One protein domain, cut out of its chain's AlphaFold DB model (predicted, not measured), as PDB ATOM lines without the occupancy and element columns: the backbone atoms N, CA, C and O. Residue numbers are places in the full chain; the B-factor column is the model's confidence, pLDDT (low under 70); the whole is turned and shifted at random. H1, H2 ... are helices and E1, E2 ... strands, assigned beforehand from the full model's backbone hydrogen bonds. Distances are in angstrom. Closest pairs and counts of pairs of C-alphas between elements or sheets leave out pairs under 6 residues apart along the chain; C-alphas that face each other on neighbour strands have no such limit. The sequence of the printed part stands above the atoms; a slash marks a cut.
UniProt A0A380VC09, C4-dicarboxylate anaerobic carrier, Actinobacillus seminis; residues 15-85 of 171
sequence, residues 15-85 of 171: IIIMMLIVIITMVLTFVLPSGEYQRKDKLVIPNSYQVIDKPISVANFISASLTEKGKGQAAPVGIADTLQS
ATOM      1  N   ILE A  15      12.888 -35.219 -12.235       90.62
ATOM      2  CA  ILE A  15      12.310 -34.235 -11.310       90.62
ATOM      3  C   ILE A  15      11.357 -33.288 -12.047       90.62
ATOM      4  O   ILE A  15      10.274 -32.998 -11.545       90.62
ATOM      5  N   ILE A  16      11.722 -32.846 -13.255       91.56
ATOM      6  CA  ILE A  16      10.873 -31.982 -14.088       91.56
ATOM      7  C   ILE A  16       9.615 -32.744 -14.509       91.56
ATOM      8  O   ILE A  16       8.519 -32.197 -14.441       91.56
ATOM      9  N   ILE A  17       9.755 -34.022 -14.878       91.75
ATOM     10  CA  ILE A  17       8.617 -34.882 -15.234       91.75
ATOM     11  C   ILE A  17       7.654 -35.013 -14.049       91.75
ATOM     12  O   ILE A  17       6.452 -34.816 -14.206       91.75
ATOM     13  N   MET A  18       8.173 -35.306 -12.854       91.06
ATOM     14  CA  MET A  18       7.362 -35.429 -11.641       91.06
ATOM     15  C   MET A  18       6.669 -34.108 -11.284       91.06
ATOM     16  O   MET A  18       5.476 -34.106 -10.994       91.06
ATOM     17  N   MET A  19       7.380 -32.979 -11.366       89.38
ATOM     18  CA  MET A  19       6.808 -31.651 -11.121       89.38
ATOM     19  C   MET A  19       5.679 -31.331 -12.108       89.38
ATOM     20  O   MET A  19       4.626 -30.839 -11.710       89.38
ATOM     21  N   LEU A  20       5.863 -31.669 -13.385       91.88
ATOM     22  CA  LEU A  20       4.855 -31.482 -14.423       91.88
ATOM     23  C   LEU A  20       3.609 -32.338 -14.154       91.88
ATOM     24  O   LEU A  20       2.496 -31.834 -14.273       91.88
ATOM     25  N   ILE A  21       3.769 -33.591 -13.717       91.88
ATOM     26  CA  ILE A  21       2.640 -34.453 -13.326       91.88
ATOM     27  C   ILE A  21       1.881 -33.864 -12.126       91.88
ATOM     28  O   ILE A  21       0.649 -33.856 -12.129       91.88
ATOM     29  N   VAL A  22       2.581 -33.329 -11.121       90.38
ATOM     30  CA  VAL A  22       1.946 -32.673  -9.962       90.38
ATOM     31  C   VAL A  22       1.128 -31.453 -10.401       90.38
ATOM     32  O   VAL A  22      -0.026 -31.308 -10.005       90.38
ATOM     33  N   ILE A  23       1.667 -30.615 -11.289       89.19
ATOM     34  CA  ILE A  23       0.944 -29.449 -11.820       89.19
ATOM     35  C   ILE A  23      -0.269 -29.884 -12.657       89.19
ATOM     36  O   ILE A  23      -1.360 -29.339 -12.496       89.19
ATOM     37  N   ILE A  24      -0.120 -30.893 -13.522       91.44
ATOM     38  CA  ILE A  24      -1.234 -31.412 -14.331       91.44
ATOM     39  C   ILE A  24      -2.347 -31.965 -13.439       91.44
ATOM     40  O   ILE A  24      -3.516 -31.666 -13.662       91.44
ATOM     41  N   THR A  25      -2.004 -32.763 -12.428       87.50
ATOM     42  CA  THR A  25      -2.994 -33.355 -11.511       87.50
ATOM     43  C   THR A  25      -3.691 -32.299 -10.655       87.50
ATOM     44  O   THR A  25      -4.899 -32.405 -10.423       87.50
ATOM     45  N   MET A  26      -2.985 -31.235 -10.268       85.50
ATOM     46  CA  MET A  26      -3.589 -30.058  -9.646       85.50
ATOM     47  C   MET A  26      -4.647 -29.430 -10.565       85.50
ATOM     48  O   MET A  26      -5.799 -29.295 -10.158       85.50
ATOM     49  N   VAL A  27      -4.299 -29.106 -11.816       85.38
ATOM     50  CA  VAL A  27      -5.239 -28.510 -12.790       85.38
ATOM     51  C   VAL A  27      -6.429 -29.436 -13.052       85.38
ATOM     52  O   VAL A  27      -7.578 -28.996 -13.074       85.38
ATOM     53  N   LEU A  28      -6.179 -30.740 -13.177       85.56
ATOM     54  CA  LEU A  28      -7.215 -31.740 -13.413       85.56
ATOM     55  C   LEU A  28      -8.242 -31.805 -12.265       85.56
ATOM     56  O   LEU A  28      -9.412 -32.097 -12.506       85.56
ATOM     57  N   THR A  29      -7.843 -31.461 -11.037       82.00
ATOM     58  CA  THR A  29      -8.739 -31.427  -9.868       82.00
ATOM     59  C   THR A  29      -9.829 -30.348  -9.983       82.00
ATOM     60  O   THR A  29     -10.899 -30.485  -9.378       82.00
ATOM     61  N   PHE A  30      -9.595 -29.304 -10.788       76.56
ATOM     62  CA  PHE A  30     -10.595 -28.276 -11.100       76.56
ATOM     63  C   PHE A  30     -11.592 -28.732 -12.169       76.56
ATOM     64  O   PHE A  30     -12.754 -28.343 -12.117       76.56
ATOM     65  N   VAL A  31     -11.150 -29.560 -13.119       79.06
ATOM     66  CA  VAL A  31     -11.987 -30.039 -14.231       79.06
ATOM     67  C   VAL A  31     -12.865 -31.218 -13.804       79.06
ATOM     68  O   VAL A  31     -14.008 -31.333 -14.240       79.06
ATOM     69  N   LEU A  32     -12.348 -32.105 -12.949       78.62
ATOM     70  CA  LEU A  32     -13.063 -33.312 -12.542       78.62
ATOM     71  C   LEU A  32     -14.084 -33.022 -11.430       78.62
ATOM     72  O   LEU A  32     -13.701 -32.461 -10.401       78.62
ATOM     73  N   PRO A  33     -15.357 -33.443 -11.560       70.12
ATOM     74  CA  PRO A  33     -16.333 -33.337 -10.480       70.12
ATOM     75  C   PRO A  33     -15.977 -34.299  -9.341       70.12
ATOM     76  O   PRO A  33     -15.394 -35.364  -9.550       70.12
ATOM     77  N   SER A  34     -16.330 -33.925  -8.114       72.38
ATOM     78  CA  SER A  34     -16.180 -34.802  -6.952       72.38
ATOM     79  C   SER A  34     -17.543 -35.360  -6.580       72.38
ATOM     80  O   SER A  34     -18.520 -34.621  -6.528       72.38
ATOM     81  N   GLY A  35     -17.600 -36.663  -6.320       72.69
ATOM     82  CA  GLY A  35     -18.811 -37.321  -5.846       72.69
ATOM     83  C   GLY A  35     -18.543 -38.153  -4.603       72.69
ATOM     84  O   GLY A  35     -17.415 -38.587  -4.361       72.69
ATOM     85  N   GLU A  36     -19.593 -38.375  -3.825       73.62
ATOM     86  CA  GLU A  36     -19.594 -39.209  -2.631       73.62
ATOM     87  C   GLU A  36     -20.614 -40.343  -2.774       73.62
ATOM     88  O   GLU A  36     -21.599 -40.246  -3.506       73.62
ATOM     89  N   TYR A  37     -20.339 -41.446  -2.081       73.69
ATOM     90  CA  TYR A  37     -21.223 -42.600  -1.985       73.69
ATOM     91  C   TYR A  37     -21.644 -42.789  -0.536       73.69
ATOM     92  O   TYR A  37     -20.795 -42.777   0.361       73.69
ATOM     93  N   GLN A  38     -22.928 -43.064  -0.307       74.50
ATOM     94  CA  GLN A  38     -23.390 -43.443   1.022       74.50
ATOM     95  C   GLN A  38     -22.892 -44.849   1.366       74.50
ATOM     96  O   GLN A  38     -23.035 -45.801   0.590       74.50
ATOM     97  N   ARG A  39     -22.285 -44.977   2.550       76.25
ATOM     98  CA  ARG A  39     -21.753 -46.242   3.060       76.25
ATOM     99  C   ARG A  39     -22.513 -46.659   4.309       76.25
ATOM    100  O   ARG A  39     -22.605 -45.884   5.257       76.25
ATOM    101  N   LYS A  40     -22.979 -47.907   4.335       71.12
ATOM    102  CA  LYS A  40     -23.480 -48.573   5.542       71.12
ATOM    103  C   LYS A  40     -22.613 -49.802   5.788       71.12
ATOM    104  O   LYS A  40     -22.432 -50.607   4.881       71.12
ATOM    105  N   ASP A  41     -22.002 -49.893   6.967       72.88
ATOM    106  CA  ASP A  41     -21.152 -51.027   7.373       72.88
ATOM    107  C   ASP A  41     -20.062 -51.406   6.346       72.88
ATOM    108  O   ASP A  41     -19.814 -52.575   6.070       72.88
ATOM    109  N   LYS A  42     -19.391 -50.389   5.777       71.56
ATOM    110  CA  LYS A  42     -18.340 -50.487   4.733       71.56
ATOM    111  C   LYS A  42     -18.818 -50.923   3.338       71.56
ATOM    112  O   LYS A  42     -18.003 -50.924   2.419       71.56
ATOM    113  N   LEU A  43     -20.106 -51.209   3.150       68.19
ATOM    114  CA  LEU A  43     -20.696 -51.490   1.841       68.19
ATOM    115  C   LEU A  43     -21.238 -50.204   1.206       68.19
ATOM    116  O   LEU A  43     -21.866 -49.376   1.871       68.19
ATOM    117  N   VAL A  44     -20.967 -50.035  -0.090       75.69
ATOM    118  CA  VAL A  44     -21.504 -48.931  -0.897       75.69
ATOM    119  C   VAL A  44     -22.925 -49.285  -1.311       75.69
ATOM    120  O   VAL A  44     -23.154 -50.351  -1.881       75.69
ATOM    121  N   ILE A  45     -23.875 -48.395  -1.033       75.94
ATOM    122  CA  ILE A  45     -25.267 -48.598  -1.434       75.94
ATOM    123  C   ILE A  45     -25.362 -48.393  -2.960       75.94
ATOM    124  O   ILE A  45     -24.945 -47.331  -3.446       75.94
ATOM    125  N   PRO A  46     -25.888 -49.362  -3.737       73.00
ATOM    126  CA  PRO A  46     -26.094 -49.195  -5.173       73.00
ATOM    127  C   PRO A  46     -26.960 -47.962  -5.462       73.00
ATOM    128  O   PRO A  46     -27.927 -47.706  -4.751       73.00
ATOM    129  N   ASN A  47     -26.615 -47.198  -6.502       72.31
ATOM    130  CA  ASN A  47     -27.324 -45.977  -6.912       72.31
ATOM    131  C   ASN A  47     -27.306 -44.805  -5.897       72.31
ATOM    132  O   ASN A  47     -28.120 -43.896  -6.000       72.31
ATOM    133  N   SER A  48     -26.375 -44.794  -4.931       74.75
ATOM    134  CA  SER A  48     -26.235 -43.715  -3.927       74.75
ATOM    135  C   SER A  48     -25.217 -42.619  -4.284       74.75
ATOM    136  O   SER A  48     -24.757 -41.899  -3.398       74.75
ATOM    137  N   TYR A  49     -24.831 -42.506  -5.560       70.25
ATOM    138  CA  TYR A  49     -23.884 -41.486  -6.014       70.25
ATOM    139  C   TYR A  49     -24.499 -40.090  -5.887       70.25
ATOM    140  O   TYR A  49     -25.552 -39.819  -6.464       70.25
ATOM    141  N   GLN A  50     -23.831 -39.205  -5.154       72.81
ATOM    142  CA  GLN A  50     -24.199 -37.797  -5.047       72.81
ATOM    143  C   GLN A  50     -23.006 -36.937  -5.465       72.81
ATOM    144  O   GLN A  50     -21.890 -37.139  -4.985       72.81
ATOM    145  N   VAL A  51     -23.229 -35.998  -6.386       66.81
ATOM    146  CA  VAL A  51     -22.219 -34.997  -6.757       66.81
ATOM    147  C   VAL A  51     -22.175 -33.957  -5.644       66.81
ATOM    148  O   VAL A  51     -23.214 -33.430  -5.258       66.81
ATOM    149  N   ILE A  52     -20.982 -33.684  -5.119       68.38
ATOM    150  CA  ILE A  52     -20.786 -32.634  -4.120       68.38
ATOM    151  C   ILE A  52     -20.472 -31.342  -4.864       68.38
ATOM    152  O   ILE A  52     -19.523 -31.293  -5.657       68.38
ATOM    153  N   ASP A  53     -21.245 -30.297  -4.579       62.34
ATOM    154  CA  ASP A  53     -20.995 -28.969  -5.119       62.34
ATOM    155  C   ASP A  53     -19.638 -28.444  -4.647       62.34
ATOM    156  O   ASP A  53     -19.310 -28.445  -3.457       62.34
ATOM    157  N   LYS A  54     -18.836 -27.987  -5.611       60.44
ATOM    158  CA  LYS A  54     -17.521 -27.398  -5.367       60.44
ATOM    159  C   LYS A  54     -17.632 -25.877  -5.409       60.44
ATOM    160  O   LYS A  54     -17.695 -25.318  -6.506       60.44
ATOM    161  N   PRO A  55     -17.603 -25.170  -4.269       62.59
ATOM    162  CA  PRO A  55     -17.498 -23.721  -4.287       62.59
ATOM    163  C   PRO A  55     -16.096 -23.317  -4.765       62.59
ATOM    164  O   PRO A  55     -15.104 -23.375  -4.031       62.59
ATOM    165  N   ILE A  56     -16.009 -22.918  -6.034       58.66
ATOM    166  CA  ILE A  56     -14.794 -22.391  -6.659       58.66
ATOM    167  C   ILE A  56     -14.656 -20.921  -6.242       58.66
ATOM    168  O   ILE A  56     -15.155 -20.019  -6.905       58.66
ATOM    169  N   SER A  57     -14.033 -20.673  -5.090       58.81
ATOM    170  CA  SER A  57     -13.707 -19.316  -4.635       58.81
ATOM    171  C   SER A  57     -12.222 -19.028  -4.841       58.81
ATOM    172  O   SER A  57     -11.380 -19.884  -4.578       58.81
ATOM    173  N   VAL A  58     -11.886 -17.808  -5.269       56.84
ATOM    174  CA  VAL A  58     -10.498 -17.333  -5.451       56.84
ATOM    175  C   VAL A  58      -9.703 -17.425  -4.138       56.84
ATOM    176  O   VAL A  58      -8.504 -17.692  -4.149       56.84
ATOM    177  N   ALA A  59     -10.384 -17.308  -2.992       58.03
ATOM    178  CA  ALA A  59      -9.792 -17.525  -1.673       58.03
ATOM    179  C   ALA A  59      -9.318 -18.978  -1.459       58.03
ATOM    180  O   ALA A  59      -8.261 -19.187  -0.868       58.03
ATOM    181  N   ASN A  60     -10.025 -19.967  -2.022       59.50
ATOM    182  CA  ASN A  60      -9.651 -21.390  -1.966       59.50
ATOM    183  C   ASN A  60      -8.464 -21.724  -2.892       59.50
ATOM    184  O   ASN A  60      -7.905 -22.814  -2.815       59.50
ATOM    185  N   PHE A  61      -8.075 -20.803  -3.780       56.78
ATOM    186  CA  PHE A  61      -6.952 -20.979  -4.704       56.78
ATOM    187  C   PHE A  61      -5.600 -20.631  -4.056       56.78
ATOM    188  O   PHE A  61      -4.584 -21.267  -4.352       56.78
ATOM    189  N   ILE A  62      -5.597 -19.632  -3.163       56.31
ATOM    190  CA  ILE A  62      -4.394 -19.062  -2.530       56.31
ATOM    191  C   ILE A  62      -4.223 -19.566  -1.091       56.31
ATOM    192  O   ILE A  62      -3.103 -19.862  -0.675       56.31
ATOM    193  N   SER A  63      -5.316 -19.700  -0.341       52.44
ATOM    194  CA  SER A  63      -5.272 -20.001   1.087       52.44
ATOM    195  C   SER A  63      -5.604 -21.466   1.332       52.44
ATOM    196  O   SER A  63      -6.769 -21.860   1.380       52.44
ATOM    197  N   ALA A  64      -4.565 -22.275   1.526       52.31
ATOM    198  CA  ALA A  64      -4.709 -23.551   2.208       52.31
ATOM    199  C   ALA A  64      -5.369 -23.335   3.585       52.31
ATOM    200  O   ALA A  64      -5.080 -22.361   4.284       52.31
ATOM    201  N   SER A  65      -6.164 -24.311   4.028       51.38
ATOM    202  CA  SER A  65      -6.330 -24.650   5.453       51.38
ATOM    203  C   SER A  65      -7.169 -23.757   6.397       51.38
ATOM    204  O   SER A  65      -6.794 -23.604   7.552       51.38
ATOM    205  N   LEU A  66      -8.352 -23.256   6.004       45.12
ATOM    206  CA  LEU A  66      -9.341 -22.767   7.003       45.12
ATOM    207  C   LEU A  66     -10.721 -23.419   6.953       45.12
ATOM    208  O   LEU A  66     -11.492 -23.283   7.899       45.12
ATOM    209  N   THR A  67     -11.049 -24.160   5.899       44.62
ATOM    210  CA  THR A  67     -12.212 -25.044   5.970       44.62
ATOM    211  C   THR A  67     -11.675 -26.393   6.396       44.62
ATOM    212  O   THR A  67     -11.001 -27.063   5.612       44.62
ATOM    213  N   GLU A  68     -11.900 -26.762   7.659       43.72
ATOM    214  CA  GLU A  68     -11.797 -28.155   8.068       43.72
ATOM    215  C   GLU A  68     -12.388 -29.015   6.949       43.72
ATOM    216  O   GLU A  68     -13.496 -28.737   6.481       43.72
ATOM    217  N   LYS A  69     -11.648 -30.031   6.493       50.53
ATOM    218  CA  LYS A  69     -12.193 -31.118   5.671       50.53
ATOM    219  C   LYS A  69     -13.246 -31.852   6.510       50.53
ATOM    220  O   LYS A  69     -13.029 -32.969   6.976       50.53
ATOM    221  N   GLY A  70     -14.382 -31.202   6.742       43.25
ATOM    222  CA  GLY A  70     -15.587 -31.812   7.247       43.25
ATOM    223  C   GLY A  70     -15.939 -32.924   6.277       43.25
ATOM    224  O   GLY A  70     -15.910 -32.736   5.058       43.25
ATOM    225  N   LYS A  71     -16.188 -34.114   6.821       41.88
ATOM    226  CA  LYS A  71     -16.642 -35.279   6.059       41.88
ATOM    227  C   LYS A  71     -17.769 -34.835   5.110       41.88
ATOM    228  O   LYS A  71     -18.817 -34.419   5.592       41.88
ATOM    229  N   GLY A  72     -17.519 -34.877   3.799       52.12
ATOM    230  CA  GLY A  72     -18.514 -34.570   2.761       52.12
ATOM    231  C   GLY A  72     -18.344 -33.257   1.984       52.12
ATOM    232  O   GLY A  72     -19.208 -32.938   1.176       52.12
ATOM    233  N   GLN A  73     -17.259 -32.490   2.166       55.53
ATOM    234  CA  GLN A  73     -16.985 -31.309   1.327       55.53
ATOM    235  C   GLN A  73     -15.786 -31.531   0.398       55.53
ATOM    236  O   GLN A  73     -14.689 -31.885   0.835       55.53
ATOM    237  N   ALA A  74     -16.000 -31.321  -0.903       56.06
ATOM    238  CA  ALA A  74     -14.966 -31.409  -1.922       56.06
ATOM    239  C   ALA A  74     -14.456 -30.009  -2.284       56.06
ATOM    240  O   ALA A  74     -15.186 -29.203  -2.854       56.06
ATOM    241  N   ALA A  75     -13.184 -29.736  -1.993       62.81
ATOM    242  CA  ALA A  75     -12.500 -28.521  -2.424       62.81
ATOM    243  C   ALA A  75     -11.418 -28.865  -3.464       62.81
ATOM    244  O   ALA A  75     -10.772 -29.913  -3.341       62.81
ATOM    245  N   PRO A  76     -11.208 -28.019  -4.490       60.88
ATOM    246  CA  PRO A  76     -10.039 -28.125  -5.353       60.88
ATOM    247  C   PRO A  76      -8.744 -28.020  -4.540       60.88
ATOM    248  O   PRO A  76      -8.702 -27.309  -3.538       60.88
ATOM    249  N   VAL A  77      -7.686 -28.709  -4.971       74.06
ATOM    250  CA  VAL A  77      -6.367 -28.591  -4.333       74.06
ATOM    251  C   VAL A  77      -5.785 -27.215  -4.675       74.06
ATOM    252  O   VAL A  77      -5.604 -26.897  -5.851       74.06
ATOM    253  N   GLY A  78      -5.517 -26.393  -3.656       76.50
ATOM    254  CA  GLY A  78      -4.916 -25.066  -3.819       76.50
ATOM    255  C   GLY A  78      -3.420 -25.122  -4.149       76.50
ATOM    256  O   GLY A  78      -2.780 -26.172  -4.049       76.50
ATOM    257  N   ILE A  79      -2.821 -23.982  -4.523       76.25
ATOM    258  CA  ILE A  79      -1.373 -23.911  -4.821       76.25
ATOM    259  C   ILE A  79      -0.549 -24.276  -3.575       76.25
ATOM    260  O   ILE A  79       0.405 -25.047  -3.664       76.25
ATOM    261  N   ALA A  80      -0.938 -23.758  -2.407       78.94
ATOM    262  CA  ALA A  80      -0.254 -24.027  -1.144       78.94
ATOM    263  C   ALA A  80      -0.307 -25.519  -0.755       78.94
ATOM    264  O   ALA A  80       0.728 -26.097  -0.421       78.94
ATOM    265  N   ASP A  81      -1.464 -26.174  -0.908       79.12
ATOM    266  CA  ASP A  81      -1.612 -27.619  -0.674       79.12
ATOM    267  C   ASP A  81      -0.798 -28.449  -1.679       79.12
ATOM    268  O   ASP A  81      -0.202 -29.470  -1.332       79.12
ATOM    269  N   THR A  82      -0.725 -27.992  -2.932       83.56
ATOM    270  CA  THR A  82       0.082 -28.639  -3.975       83.56
ATOM    271  C   THR A  82       1.567 -28.594  -3.625       83.56
ATOM    272  O   THR A  82       2.257 -29.606  -3.749       83.56
ATOM    273  N   LEU A  83       2.070 -27.464  -3.122       85.88
ATOM    274  CA  LEU A  83       3.456 -27.355  -2.662       85.88
ATOM    275  C   LEU A  83       3.714 -28.189  -1.398       85.88
ATOM    276  O   LEU A  83       4.768 -28.814  -1.292       85.88
ATOM    277  N   GLN A  84       2.750 -28.263  -0.476       86.25
ATOM    278  CA  GLN A  84       2.849 -29.092   0.729       86.25
ATOM    279  C   GLN A  84       2.810 -30.601   0.430       86.25
ATOM    280  O   GLN A  84       3.414 -31.393   1.160       86.25
ATOM    281  N   SER A  85       2.172 -31.008  -0.671       87.31
ATOM    282  CA  SER A  85       2.086 -32.416  -1.077       87.31
ATOM    283  C   SER A  85       3.453 -33.055  -1.345       87.31
ATOM    284  O   SER A  85       3.618 -34.260  -1.149       87.31
TER     285      SER A  85
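What this domain is: This is residues 15 to 85 of the 171 residues of the protein "C4-dicarboxylate anaerobic carrier" of Actinobacillus seminis (UniProt A0A380VC09). The model is a long helix, H1, at one end and a two-stranded hairpin, E1 and E2, at the other, with an open loop between them: after E2 the backbone comes back past the short H2, swings out toward the hairpin again in residues 63 to 78, and returns to end in H3, close to H1. The first residues of H1, 15 to 21, stick out free, and the parts make few contacts with each other. The printed part has 71 residues with three named helices and two named strands, in the order H1, E1, E2, H2, H3; the two strands make one antiparallel sheet, E1 - E2, and the class is mixed, helices and strands. The whole is loose, with a radius of gyration of the C-alphas of 14.6 A, and its outline is only just elongated, with spans of 41 by 27 by 20 A.

How they stand to each other: Begin with H1, residues 15 to 31, and go on over a tight link of two residues to E1, residues 34 to 40. A second tight link of two residues leads to E2, residues 43 to 52, and E1 and E2 form a hairpin. They are antiparallel neighbours, with 149 degrees between their directions. Look at N 36 and O 50, 2.9 A apart, and at N 43 and O 40, 3.0 A apart: both pairs are within hydrogen-bond range. C-alphas 35 and 51 face each other at 4.2 A, and so do C-alphas 39 and 44 at 4.8 A. E2 bends by 91 degrees at residue 46. H2, residues 59 to 62, follows over a short link of six residues, and a long link of 16 residues leads on to H3, residues 79 to 85. H2 and H3 only just touch, with 3 pairs of C-alphas within 8 A; the closest are those of Ile 62 and Ile 79, 6.2 A apart. H1 and H3 only just touch, also with 3 pairs, and H1 does so with residues 22 to 26 alone; the closest C-alphas are those of Met 26 and Thr 82, 6.9 A apart. Their lines stand at a steep tilt of 55 degrees, and they run opposite ways. H1 and H2 are apart; E2 is apart from H1 and from H3, and E1 is apart from H2 and from H3. In H3 every O i to N i+4 pair is within hydrogen-bond range, in H1 11 of 13 are, and H2 is too short for such a pair.

Where its parts are: Find C-alpha 15 at (12.310, -34.235, -11.310); from there H1 runs 24.8 A to C-alpha 31 at (-11.987, -30.039, -14.231). E1 covers 20.0 A from Ser 34 to Lys 40, and E2 covers 19.8 A from Leu 43 to Ile 52. H2, from Ala 59 to Ile 62, is four residues long. H3 goes from Ile 79 to Ser 85, where you find the last printed C-alpha at (2.086, -32.416, -1.077).

The domain as a whole: The two C-alphas farthest apart are those of Ile 16 and Asp 41, 43.0 A, while the first and last printed C-alphas, those of Ile 15 and Ser 85, are 14.6 A apart. The printed part has no cut. The link from H2 to H3 is the one long link, and its residues 63 to 78 hold no named element. Read the B-factor column for the model's confidence: the mean pLDDT of the printed part is 71.1, and residue 43 and residues 51 to 76 are under 70.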